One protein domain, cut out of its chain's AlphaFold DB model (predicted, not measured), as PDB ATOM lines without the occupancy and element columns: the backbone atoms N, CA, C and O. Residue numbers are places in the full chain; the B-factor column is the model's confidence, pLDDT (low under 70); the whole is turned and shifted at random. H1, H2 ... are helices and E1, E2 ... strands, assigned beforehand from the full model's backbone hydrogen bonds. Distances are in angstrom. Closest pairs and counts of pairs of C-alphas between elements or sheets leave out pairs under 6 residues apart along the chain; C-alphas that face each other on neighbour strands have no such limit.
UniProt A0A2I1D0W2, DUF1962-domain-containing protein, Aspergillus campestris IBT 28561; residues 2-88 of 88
ATOM      1  N   LYS A   2     174.891 220.253 196.330       59.00
ATOM      2  CA  LYS A   2     175.930 220.488 195.291       59.00
ATOM      3  C   LYS A   2     177.286 219.792 195.534       59.00
ATOM      4  O   LYS A   2     177.886 219.305 194.587       59.00
ATOM      5  N   LEU A   3     177.742 219.701 196.786       61.50
ATOM      6  CA  LEU A   3     179.032 219.074 197.133       61.50
ATOM      7  C   LEU A   3     179.043 217.550 196.932       61.50
ATOM      8  O   LEU A   3     180.054 216.993 196.525       61.50
ATOM      9  N   ILE A   4     177.907 216.887 197.160       66.38
ATOM     10  CA  ILE A   4     177.792 215.426 197.036       66.38
ATOM     11  C   ILE A   4     177.948 215.006 195.568       66.38
ATOM     12  O   ILE A   4     178.657 214.054 195.272       66.38
ATOM     13  N   ALA A   5     177.365 215.771 194.640       63.50
ATOM     14  CA  ALA A   5     177.467 215.496 193.209       63.50
ATOM     15  C   ALA A   5     178.915 215.570 192.689       63.50
ATOM     16  O   ALA A   5     179.309 214.726 191.891       63.50
ATOM     17  N   ILE A   6     179.712 216.530 193.175       68.62
ATOM     18  CA  ILE A   6     181.125 216.695 192.787       68.62
ATOM     19  C   ILE A   6     181.979 215.529 193.307       68.62
ATOM     20  O   ILE A   6     182.842 215.018 192.598       68.62
ATOM     21  N   VAL A   7     181.727 215.074 194.537       65.75
ATOM     22  CA  VAL A   7     182.439 213.918 195.102       65.75
ATOM     23  C   VAL A   7     182.085 212.637 194.338       65.75
ATOM     24  O   VAL A   7     182.976 211.855 194.008       65.75
ATOM     25  N   CYS A   8     180.810 212.440 193.991       63.81
ATOM     26  CA  CYS A   8     180.374 211.280 193.214       63.81
ATOM     27  C   CYS A   8     180.972 211.248 191.798       63.81
ATOM     28  O   CYS A   8     181.358 210.176 191.334       63.81
ATOM     29  N   THR A   9     181.097 212.392 191.114       66.19
ATOM     30  CA  THR A   9     181.710 212.435 189.774       66.19
ATOM     31  C   THR A   9     183.213 212.160 189.804       66.19
ATOM     32  O   THR A   9     183.711 211.441 188.939       66.19
ATOM     33  N   LEU A  10     183.937 212.649 190.816       61.84
ATOM     34  CA  LEU A  10     185.369 212.361 190.992       61.84
ATOM     35  C   LEU A  10     185.634 210.872 191.276       61.84
ATOM     36  O   LEU A  10     186.548 210.287 190.695       61.84
ATOM     37  N   MET A  11     184.810 210.244 192.118       61.09
ATOM     38  CA  MET A  11     184.908 208.810 192.430       61.09
ATOM     39  C   MET A  11     184.668 207.934 191.193       61.09
ATOM     40  O   MET A  11     185.408 206.979 190.956       61.09
ATOM     41  N   ALA A  12     183.685 208.289 190.359       57.69
ATOM     42  CA  ALA A  12     183.419 207.580 189.109       57.69
ATOM     43  C   ALA A  12     184.593 207.685 188.116       57.69
ATOM     44  O   ALA A  12     184.971 206.690 187.498       57.69
ATOM     45  N   ALA A  13     185.216 208.863 187.997       55.25
ATOM     46  CA  ALA A  13     186.371 209.063 187.120       55.25
ATOM     47  C   ALA A  13     187.601 208.243 187.558       55.25
ATOM     48  O   ALA A  13     188.302 207.672 186.716       55.25
ATOM     49  N   ALA A  14     187.846 208.132 188.868       60.84
ATOM     50  CA  ALA A  14     188.932 207.315 189.408       60.84
ATOM     51  C   ALA A  14     188.708 205.811 189.164       60.84
ATOM     52  O   ALA A  14     189.636 205.109 188.765       60.84
ATOM     53  N   ALA A  15     187.470 205.331 189.324       54.97
ATOM     54  CA  ALA A  15     187.115 203.935 189.063       54.97
ATOM     55  C   ALA A  15     187.288 203.555 187.579       54.97
ATOM     56  O   ALA A  15     187.879 202.522 187.261       54.97
ATOM     57  N   VAL A  16     186.850 204.426 186.660       58.53
ATOM     58  CA  VAL A  16     187.061 204.238 185.213       58.53
ATOM     59  C   VAL A  16     188.555 204.195 184.886       58.53
ATOM     60  O   VAL A  16     189.011 203.306 184.170       58.53
ATOM     61  N   SER A  17     189.348 205.091 185.472       57.72
ATOM     62  CA  SER A  17     190.795 205.121 185.246       57.72
ATOM     63  C   SER A  17     191.481 203.832 185.720       57.72
ATOM     64  O   SER A  17     192.267 203.263 184.969       57.72
ATOM     65  N   ALA A  18     191.130 203.306 186.898       55.62
ATOM     66  CA  ALA A  18     191.683 202.046 187.406       55.62
ATOM     67  C   ALA A  18     191.314 200.838 186.524       55.62
ATOM     68  O   ALA A  18     192.187 200.056 186.146       55.62
ATOM     69  N   SER A  19     190.045 200.734 186.117       56.16
ATOM     70  CA  SER A  19     189.569 199.623 185.277       56.16
ATOM     71  C   SER A  19     190.225 199.580 183.887       56.16
ATOM     72  O   SER A  19     190.476 198.503 183.348       56.16
ATOM     73  N   THR A  20     190.571 200.737 183.312       55.50
ATOM     74  CA  THR A  20     191.287 200.787 182.023       55.50
ATOM     75  C   THR A  20     192.760 200.389 182.123       55.50
ATOM     76  O   THR A  20     193.328 199.925 181.133       55.50
ATOM     77  N   ILE A  21     193.378 200.548 183.297       57.03
ATOM     78  CA  ILE A  21     194.751 200.101 183.552       57.03
ATOM     79  C   ILE A  21     194.774 198.574 183.708       57.03
ATOM     80  O   ILE A  21     195.522 197.911 182.999       57.03
ATOM     81  N   GLU A  22     193.874 197.988 184.506       55.28
ATOM     82  CA  GLU A  22     193.799 196.522 184.661       55.28
ATOM     83  C   GLU A  22     193.535 195.786 183.332       55.28
ATOM     84  O   GLU A  22     194.116 194.731 183.056       55.28
ATOM     85  N   ALA A  23     192.709 196.367 182.457       56.22
ATOM     86  CA  ALA A  23     192.456 195.818 181.126       56.22
ATOM     87  C   ALA A  23     193.676 195.894 180.182       56.22
ATOM     88  O   ALA A  23     193.756 195.115 179.231       56.22
ATOM     89  N   ARG A  24     194.626 196.812 180.419       61.31
ATOM     90  CA  ARG A  24     195.868 196.944 179.629       61.31
ATOM     91  C   ARG A  24     196.978 196.004 180.094       61.31
ATOM     92  O   ARG A  24     197.809 195.605 179.275       61.31
ATOM     93  N   ASP A  25     196.979 195.646 181.371       70.94
ATOM     94  CA  ASP A  25     198.023 194.822 181.986       70.94
ATOM     95  C   ASP A  25     197.824 193.325 181.671       70.94
ATOM     96  O   ASP A  25     198.778 192.543 181.581       70.94
ATOM     97  N   THR A  26     196.571 192.923 181.453       86.94
ATOM     98  CA  THR A  26     196.175 191.551 181.119       86.94
ATOM     99  C   THR A  26     196.236 191.268 179.613       86.94
ATOM    100  O   THR A  26     196.403 192.145 178.762       86.94
ATOM    101  N   CYS A  27     196.127 189.992 179.253       91.69
ATOM    102  CA  CYS A  27     196.188 189.559 177.859       91.69
ATOM    103  C   CYS A  27     194.901 189.846 177.061       91.69
ATOM    104  O   CYS A  27     194.940 189.821 175.829       91.69
ATOM    105  N   GLY A  28     193.802 190.198 177.733       87.62
ATOM    106  CA  GLY A  28     192.484 190.432 177.141       87.62
ATOM    107  C   GLY A  28     191.492 189.303 177.440       87.62
ATOM    108  O   GLY A  28     191.767 188.407 178.237       87.62
ATOM    109  N   ALA A  29     190.321 189.350 176.801       86.50
ATOM    110  CA  ALA A  29     189.279 188.340 176.983       86.50
ATOM    111  C   ALA A  29     189.748 186.946 176.519       86.50
ATOM    112  O   ALA A  29     190.395 186.820 175.480       86.50
ATOM    113  N   GLY A  30     189.398 185.907 177.284       85.75
ATOM    114  CA  GLY A  30     189.733 184.509 176.977       85.75
ATOM    115  C   GLY A  30     191.065 184.010 177.548       85.75
ATOM    116  O   GLY A  30     191.361 182.827 177.415       85.75
ATOM    117  N   TYR A  31     191.842 184.871 178.209       91.12
ATOM    118  CA  TYR A  31     193.080 184.483 178.887       91.12
ATOM    119  C   TYR A  31     192.848 184.171 180.369       91.12
ATOM    120  O   TYR A  31     191.905 184.669 180.988       91.12
ATOM    121  N   GLY A  32     193.723 183.341 180.938       90.44
ATOM    122  CA  GLY A  32     193.694 182.978 182.351       90.44
ATOM    123  C   GLY A  32     194.101 184.137 183.263       90.44
ATOM    124  O   GLY A  32     194.864 185.023 182.873       90.44
ATOM    125  N   GLY A  33     193.626 184.119 184.512       91.94
ATOM    126  CA  GLY A  33     194.041 185.096 185.526       91.94
ATOM    127  C   GLY A  33     195.522 184.978 185.908       91.94
ATOM    128  O   GLY A  33     196.077 185.911 186.493       91.94
ATOM    129  N   ASP A  34     196.174 183.883 185.510       94.69
ATOM    130  CA  ASP A  34     197.611 183.638 185.599       94.69
ATOM    131  C   ASP A  34     198.422 184.297 184.466       94.69
ATOM    132  O   ASP A  34     199.644 184.179 184.460       94.69
ATOM    133  N   GLN A  35     197.784 185.001 183.521       96.12
ATOM    134  CA  GLN A  35     198.457 185.540 182.335       96.12
ATOM    135  C   GLN A  35     198.553 187.068 182.335       96.12
ATOM    136  O   GLN A  35     197.600 187.783 182.667       96.12
ATOM    137  N   ARG A  36     199.710 187.588 181.925       96.31
ATOM    138  CA  ARG A  36     200.000 189.018 181.777       96.31
ATOM    139  C   ARG A  36     200.705 189.281 180.454       96.31
ATOM    140  O   ARG A  36     201.404 188.425 179.914       96.31
ATOM    141  N   ARG A  37     200.492 190.475 179.907       95.94
ATOM    142  CA  ARG A  37     201.066 190.863 178.617       95.94
ATOM    143  C   ARG A  37     202.493 191.362 178.819       95.94
ATOM    144  O   ARG A  37     202.705 192.395 179.433       95.94
ATOM    145  N   THR A  38     203.482 190.659 178.275       95.50
ATOM    146  CA  THR A  38     204.885 191.095 178.349       95.50
ATOM    147  C   THR A  38     205.037 192.523 177.807       95.50
ATOM    148  O   THR A  38     204.434 192.879 176.792       95.50
ATOM    149  N   ASN A  39     205.833 193.344 178.493       94.19
ATOM    150  CA  ASN A  39     206.050 194.777 178.264       94.19
ATOM    151  C   ASN A  39     204.851 195.705 178.531       94.19
ATOM    152  O   ASN A  39     204.996 196.921 178.357       94.19
ATOM    153  N   SER A  40     203.693 195.191 178.961       93.94
ATOM    154  CA  SER A  40     202.596 196.049 179.417       93.94
ATOM    155  C   SER A  40     202.881 196.616 180.817       93.94
ATOM    156  O   SER A  40     203.772 196.115 181.518       93.94
ATOM    157  N   PRO A  41     202.188 197.698 181.222       92.94
ATOM    158  CA  PRO A  41     202.310 198.237 182.569       92.94
ATOM    159  C   PRO A  41     201.966 197.198 183.645       92.94
ATOM    160  O   PRO A  41     201.289 196.201 183.394       92.94
ATOM    161  N   CYS A  42     202.470 197.416 184.854       92.50
ATOM    162  CA  CYS A  42     202.094 196.627 186.017       92.50
ATOM    163  C   CYS A  42     202.085 197.491 187.279       92.50
ATOM    164  O   CYS A  42     202.926 198.375 187.466       92.50
ATOM    165  N   ALA A  43     201.133 197.221 188.171       90.06
ATOM    166  CA  ALA A  43     201.079 197.873 189.473       90.06
ATOM    167  C   ALA A  43     202.191 197.355 190.400       90.06
ATOM    168  O   ALA A  43     202.406 196.146 190.491       90.06
ATOM    169  N   ALA A  44     202.822 198.255 191.162       86.94
ATOM    170  CA  ALA A  44     203.858 197.907 192.142       86.94
ATOM    171  C   ALA A  44     203.370 196.923 193.226       86.94
ATOM    172  O   ALA A  44     204.165 196.173 193.781       86.94
ATOM    173  N   SER A  45     202.058 196.871 193.488       88.31
ATOM    174  CA  SER A  45     201.427 195.903 194.398       88.31
ATOM    175  C   SER A  45     201.527 194.444 193.934       88.31
ATOM    176  O   SER A  45     201.264 193.543 194.728       88.31
ATOM    177  N   ASN A  46     201.908 194.190 192.675       90.19
ATOM    178  CA  ASN A  46     202.230 192.840 192.215       90.19
ATOM    179  C   ASN A  46     203.517 192.305 192.852       90.19
ATOM    180  O   ASN A  46     203.644 191.090 192.972       90.19
ATOM    181  N   GLY A  47     204.431 193.182 193.288       88.31
ATOM    182  CA  GLY A  47     205.681 192.787 193.931       88.31
ATOM    183  C   GLY A  47     206.486 191.800 193.085       88.31
ATOM    184  O   GLY A  47     206.692 192.013 191.892       88.31
ATOM    185  N   ASP A  48     206.893 190.707 193.720       92.25
ATOM    186  CA  ASP A  48     207.671 189.592 193.173       92.25
ATOM    187  C   ASP A  48     206.802 188.455 192.607       92.25
ATOM    188  O   ASP A  48     207.298 187.367 192.318       92.25
ATOM    189  N   ARG A  49     205.491 188.678 192.432       95.56
ATOM    190  CA  ARG A  49     204.610 187.659 191.857       95.56
ATOM    191  C   ARG A  49     204.998 187.355 190.418       95.56
ATOM    192  O   ARG A  49     205.140 188.246 189.578       95.56
ATOM    193  N   HIS A  50     205.041 186.062 190.130       97.56
ATOM    194  CA  HIS A  50     205.290 185.524 188.801       97.56
ATOM    195  C   HIS A  50     203.994 185.128 188.114       97.56
ATOM    196  O   HIS A  50     203.202 184.365 188.669       97.56
ATOM    197  N   PHE A  51     203.810 185.619 186.895       97.62
ATOM    198  CA  PHE A  51     202.702 185.286 186.004       97.62
ATOM    199  C   PHE A  51     203.244 184.714 184.692       97.62
ATOM    200  O   PHE A  51     204.434 184.809 184.411       97.62
ATOM    201  N   CYS A  52     202.384 184.117 183.878       97.94
ATOM    202  CA  CYS A  52     202.750 183.657 182.547       97.94
ATOM    203  C   CYS A  52     202.579 184.761 181.505       97.94
ATOM    204  O   CYS A  52     201.650 185.567 181.583       97.94
ATOM    205  N   GLY A  53     203.421 184.745 180.475       96.88
ATOM    206  CA  GLY A  53     203.151 185.453 179.231       96.88
ATOM    207  C   GLY A  53     201.843 184.976 178.585       96.88
ATOM    208  O   GLY A  53     201.349 183.870 178.838       96.88
ATOM    209  N   CYS A  54     201.258 185.807 177.723       96.06
ATOM    210  CA  CYS A  54     200.011 185.475 177.025       96.06
ATOM    211  C   CYS A  54     200.123 184.209 176.162       96.06
ATOM    212  O   CYS A  54     199.169 183.444 176.049       96.06
ATOM    213  N   ASP A  55     201.292 183.975 175.579       95.88
ATOM    214  CA  ASP A  55     201.624 182.799 174.773       95.88
ATOM    215  C   ASP A  55     202.090 181.593 175.612       95.88
ATOM    216  O   ASP A  55     202.352 180.522 175.066       95.88
ATOM    217  N   ARG A  56     202.175 181.759 176.940       97.38
ATOM    218  CA  ARG A  56     202.676 180.775 177.909       97.38
ATOM    219  C   ARG A  56     204.115 180.320 177.647       97.38
ATOM    220  O   ARG A  56     204.501 179.266 178.148       97.38
ATOM    221  N   THR A  57     204.903 181.080 176.885       98.06
ATOM    222  CA  THR A  57     206.295 180.716 176.577       98.06
ATOM    223  C   THR A  57     207.292 181.241 177.594       98.06
ATOM    224  O   THR A  57     208.404 180.741 177.630       98.06
ATOM    225  N   GLY A  58     206.894 182.162 178.469       97.62
ATOM    226  CA  GLY A  58     207.765 182.707 179.504       97.62
ATOM    227  C   GLY A  58     207.026 183.058 180.790       97.62
ATOM    228  O   GLY A  58     205.804 183.240 180.810       97.62
ATOM    229  N   VAL A  59     207.793 183.158 181.872       98.06
ATOM    230  CA  VAL A  59     207.372 183.706 183.163       98.06
ATOM    231  C   VAL A  59     207.740 185.186 183.208       98.06
ATOM    232  O   VAL A  59     208.874 185.563 182.906       98.06
ATOM    233  N   VAL A  60     206.792 186.025 183.621       97.50
ATOM    234  CA  VAL A  60     206.939 187.475 183.750       97.50
ATOM    235  C   VAL A  60     206.798 187.931 185.204       97.50
ATOM    236  O   VAL A  60     205.988 187.403 185.968       97.50
ATOM    237  N   GLU A  61     207.566 188.954 185.566       97.00
ATOM    238  CA  GLU A  61     207.563 189.624 186.872       97.00
ATOM    239  C   GLU A  61     207.390 191.135 186.674       97.00
ATOM    240  O   GLU A  61     207.826 191.698 185.665       97.00
ATOM    241  N   CYS A  62     206.762 191.814 187.630       95.50
ATOM    242  CA  CYS A  62     206.590 193.260 187.575       95.50
ATOM    243  C   CYS A  62     207.890 193.984 187.967       95.50
ATOM    244  O   CYS A  62     208.197 194.137 189.146       95.50
ATOM    245  N   LYS A  63     208.645 194.479 186.981       94.62
ATOM    246  CA  LYS A  63     209.910 195.204 187.194       94.62
ATOM    247  C   LYS A  63     209.827 196.607 186.615       94.62
ATOM    248  O   LYS A  63     209.474 196.793 185.455       94.62
ATOM    249  N   GLY A  64     210.126 197.617 187.431       93.25
ATOM    250  CA  GLY A  64     210.111 199.018 186.988       93.25
ATOM    251  C   GLY A  64     208.758 199.480 186.429       93.25
ATOM    252  O   GLY A  64     208.723 200.310 185.525       93.25
ATOM    253  N   GLY A  65     207.651 198.913 186.924       91.81
ATOM    254  CA  GLY A  65     206.300 199.229 186.451       91.81
ATOM    255  C   GLY A  65     205.913 198.571 185.124       91.81
ATOM    256  O   GLY A  65     204.934 199.000 184.513       91.81
ATOM    257  N   LYS A  66     206.654 197.549 184.668       94.50
ATOM    258  CA  LYS A  66     206.295 196.732 183.499       94.50
ATOM    259  C   LYS A  66     206.438 195.233 183.748       94.50
ATOM    260  O   LYS A  66     207.365 194.797 184.432       94.50
ATOM    261  N   TRP A  67     205.568 194.441 183.124       96.06
ATOM    262  CA  TRP A  67     205.734 192.988 183.060       96.06
ATOM    263  C   TRP A  67     206.956 192.645 182.218       96.06
ATOM    264  O   TRP A  67     206.964 192.829 181.001       96.06
ATOM    265  N   THR A  68     207.995 192.164 182.881       96.50
ATOM    266  CA  THR A  68     209.284 191.835 182.280       96.50
ATOM    267  C   THR A  68     209.471 190.333 182.345       96.50
ATOM    268  O   THR A  68     209.269 189.736 183.399       96.50
ATOM    269  N   GLU A  69     209.855 189.719 181.233       97.62
ATOM    270  CA  GLU A  69     210.184 188.298 181.218       97.62
ATOM    271  C   GLU A  69     211.422 188.028 182.079       97.62
ATOM    272  O   GLU A  69     212.443 188.708 181.965       97.62
ATOM    273  N   VAL A  70     211.304 187.060 182.986       97.12
ATOM    274  CA  VAL A  70     212.373 186.659 183.913       97.12
ATOM    275  C   VAL A  70     212.840 185.228 183.685       97.12
ATOM    276  O   VAL A  70     213.907 184.854 184.170       97.12
ATOM    277  N   LYS A  71     212.059 184.431 182.949       97.50
ATOM    278  CA  LYS A  71     212.403 183.064 182.567       97.50
ATOM    279  C   LYS A  71     211.705 182.700 181.262       97.50
ATOM    280  O   LYS A  71     210.485 182.788 181.186       97.50
ATOM    281  N   ASP A  72     212.478 182.217 180.302       97.69
ATOM    282  CA  ASP A  72     211.977 181.617 179.066       97.69
ATOM    283  C   ASP A  72     211.697 180.116 179.301       97.69
ATOM    284  O   ASP A  72     212.564 179.371 179.769       97.69
ATOM    285  N   CYS A  73     210.468 179.676 179.031       96.69
ATOM    286  CA  CYS A  73     210.041 178.273 179.058       96.69
ATOM    287  C   CYS A  73     210.265 177.566 177.708       96.69
ATOM    288  O   CYS A  73     210.121 176.344 177.622       96.69
ATOM    289  N   GLY A  74     210.563 178.305 176.636       95.31
ATOM    290  CA  GLY A  74     210.832 177.834 175.275       95.31
ATOM    291  C   GLY A  74     209.614 177.304 174.512       95.31
ATOM    292  O   GLY A  74     209.606 177.265 173.282       95.31
ATOM    293  N   ARG A  75     208.569 176.867 175.219       94.31
ATOM    294  CA  ARG A  75     207.297 176.372 174.675       94.31
ATOM    295  C   ARG A  75     206.142 176.903 175.514       94.31
ATOM    296  O   ARG A  75     206.352 177.310 176.648       94.31
ATOM    297  N   GLY A  76     204.926 176.837 174.973       95.50
ATOM    298  CA  GLY A  76     203.682 177.246 175.636       95.50
ATOM    299  C   GLY A  76     203.270 176.358 176.820       95.50
ATOM    300  O   GLY A  76     202.165 175.822 176.819       95.50
ATOM    301  N   THR A  77     204.160 176.143 177.791       96.31
ATOM    302  CA  THR A  77     203.973 175.264 178.958       96.31
ATOM    303  C   THR A  77     203.836 176.029 180.269       96.31
ATOM    304  O   THR A  77     203.541 175.415 181.295       96.31
ATOM    305  N   CYS A  78     204.015 177.354 180.258       97.81
ATOM    306  CA  CYS A  78     203.858 178.152 181.461       97.81
ATOM    307  C   CYS A  78     202.435 178.031 182.020       97.81
ATOM    308  O   CYS A  78     201.444 178.205 181.300       97.81
ATOM    309  N   HIS A  79     202.337 177.779 183.320       97.12
ATOM    310  CA  HIS A  79     201.089 177.715 184.066       97.12
ATOM    311  C   HIS A  79     201.261 178.305 185.468       97.12
ATOM    312  O   HIS A  79     202.333 178.219 186.062       97.12
ATOM    313  N   GLY A  80     200.199 178.898 186.006       95.50
ATOM    314  CA  GLY A  80     200.169 179.430 187.365       95.50
ATOM    315  C   GLY A  80     198.746 179.562 187.897       95.50
ATOM    316  O   GLY A  80     197.788 179.059 187.308       95.50
ATOM    317  N   GLY A  81     198.599 180.252 189.027       94.38
ATOM    318  CA  GLY A  81     197.304 180.623 189.589       94.38
ATOM    319  C   GLY A  81     196.980 182.104 189.387       94.38
ATOM    320  O   GLY A  81     197.828 182.917 189.027       94.38
ATOM    321  N   ASN A  82     195.749 182.495 189.723       91.50
ATOM    322  CA  ASN A  82     195.311 183.900 189.656       91.50
ATOM    323  C   ASN A  82     196.113 184.836 190.580       91.50
ATOM    324  O   ASN A  82     196.120 186.046 190.371       91.50
ATOM    325  N   GLN A  83     196.785 184.273 191.587       90.25
ATOM    326  CA  GLN A  83     197.639 184.997 192.531       90.25
ATOM    327  C   GLN A  83     199.136 184.906 192.188       90.25
ATOM    328  O   GLN A  83     199.971 185.315 192.991       90.25
ATOM    329  N   GLY A  84     199.473 184.390 191.002       89.94
ATOM    330  CA  GLY A  84     200.842 184.203 190.532       89.94
ATOM    331  C   GLY A  84     201.333 182.760 190.686       89.94
ATOM    332  O   GLY A  84     200.577 181.819 190.441       89.94
ATOM    333  N   ALA A  85     202.599 182.603 191.089       94.56
ATOM    334  CA  ALA A  85     203.329 181.330 191.142       94.56
ATOM    335  C   ALA A  85     203.452 180.632 189.774       94.56
ATOM    336  O   ALA A  85     203.363 179.410 189.673       94.56
ATOM    337  N   ALA A  86     203.626 181.422 188.711       96.88
ATOM    338  CA  ALA A  86     203.850 180.888 187.379       96.88
ATOM    339  C   ALA A  86     205.154 180.089 187.283       96.88
ATOM    340  O   ALA A  86     206.213 180.518 187.741       96.88
ATOM    341  N   GLN A  87     205.062 178.940 186.624       96.38
ATOM    342  CA  GLN A  87     206.158 178.015 186.393       96.38
ATOM    343  C   GLN A  87     206.064 177.417 184.988       96.38
ATOM    344  O   GLN A  87     204.981 177.318 184.413       96.38
ATOM    345  N   CYS A  88     207.219 177.016 184.462       94.50
ATOM    346  CA  CYS A  88     207.313 176.050 183.375       94.50
ATOM    347  C   CYS A  88     207.244 174.653 184.020       94.50
ATOM    348  O   CYS A  88     206.511 173.804 183.486       94.50
TER     349      CYS A  88
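AT A GLANCE: This is residues 2 to 88 of the 88 residues of the protein "DUF1962-domain-containing protein" of Aspergillus campestris IBT 28561 (UniProt A0A2I1D0W2). A small, compact head of strands and loops has one long helix, H1, sticking out of it like a handle, with residues 2 to 20 standing free. In the head, a strongly twisted sheet of three strands has a two-stranded hairpin, E4 and E5, beside its strand E1, and the long unnamed stretch of residues 26 to 49 joins the handle to the sheet. The printed part has 87 residues, with one named helix and five named strands in the order H1 E1 E2 E3 E4 E5; the sheets run E1 - E2 - E3 and E4 - E5, both antiparallel, and the class is mixed, helices and strands. The whole is loose, with a radius of gyration of the C-alphas of 15.7 A and spans of 58 by 27 by 19 A, the length being made by the helix.

HOW THE PARTS SIT: The larger sheet is a meander, each strand the antiparallel neighbour of the one before: E1, residues 50 to 53, E2, residues 58 to 63, and E3, residues 66 to 72. E1 and E2 are a hairpin at 124 degrees between their directions, with N 53 and O 58 within hydrogen-bond range at 2.8 A. E2 and E3 are a hairpin at 144 degrees, with N 61 and O 68 at 2.9 A and N 68 and O 61 at 2.8 A. Residues 35 to 36 pair, parallel, with residues 52 to 53 of E1. E4, residues 79 to 81, and E5, residues 84 to 87, are an antiparallel hairpin at 161 degrees, with N 81 and O 84 at 2.9 A. E1 and E5 have 9 pairs of C-alphas within 8 A, the closest those of Phe 51 and Ala 86, 4.7 A apart. E3 and E5 are apart. H1, residues 2 to 25, is not on the larger sheet; its closest C-alpha to E3 is that of Asp 25, 8.0 A from that of Trp 67. In H1, 19 of 20 O i to N i+4 pairs are within hydrogen-bond range.

IN THESE COORDINATES: E3 is the longest strand at 16.7 A from first to last C-alpha; E2 measures 14.8 A, E1 9.8 A, E5 9.1 A and E4 7.3 A. H1 measures 36.4 A, from C-alpha 2 at (175.930, 220.488, 195.291) to C-alpha 25 at (198.023, 194.822, 181.986). E5 ends with C-alpha 87 at (206.158, 178.015, 186.393).

THE WHOLE: The C-alphas of Lys 2 and Gly 74, the two farthest apart, are 58.6 A apart. Without residues 2 to 20, the body spans 27 by 24 by 19 A. The printed part has no cut. The link from H1 to E1, 24 residues, is long. The mean pLDDT of the printed part is 84.9, and residues 2 to 24 are under 70.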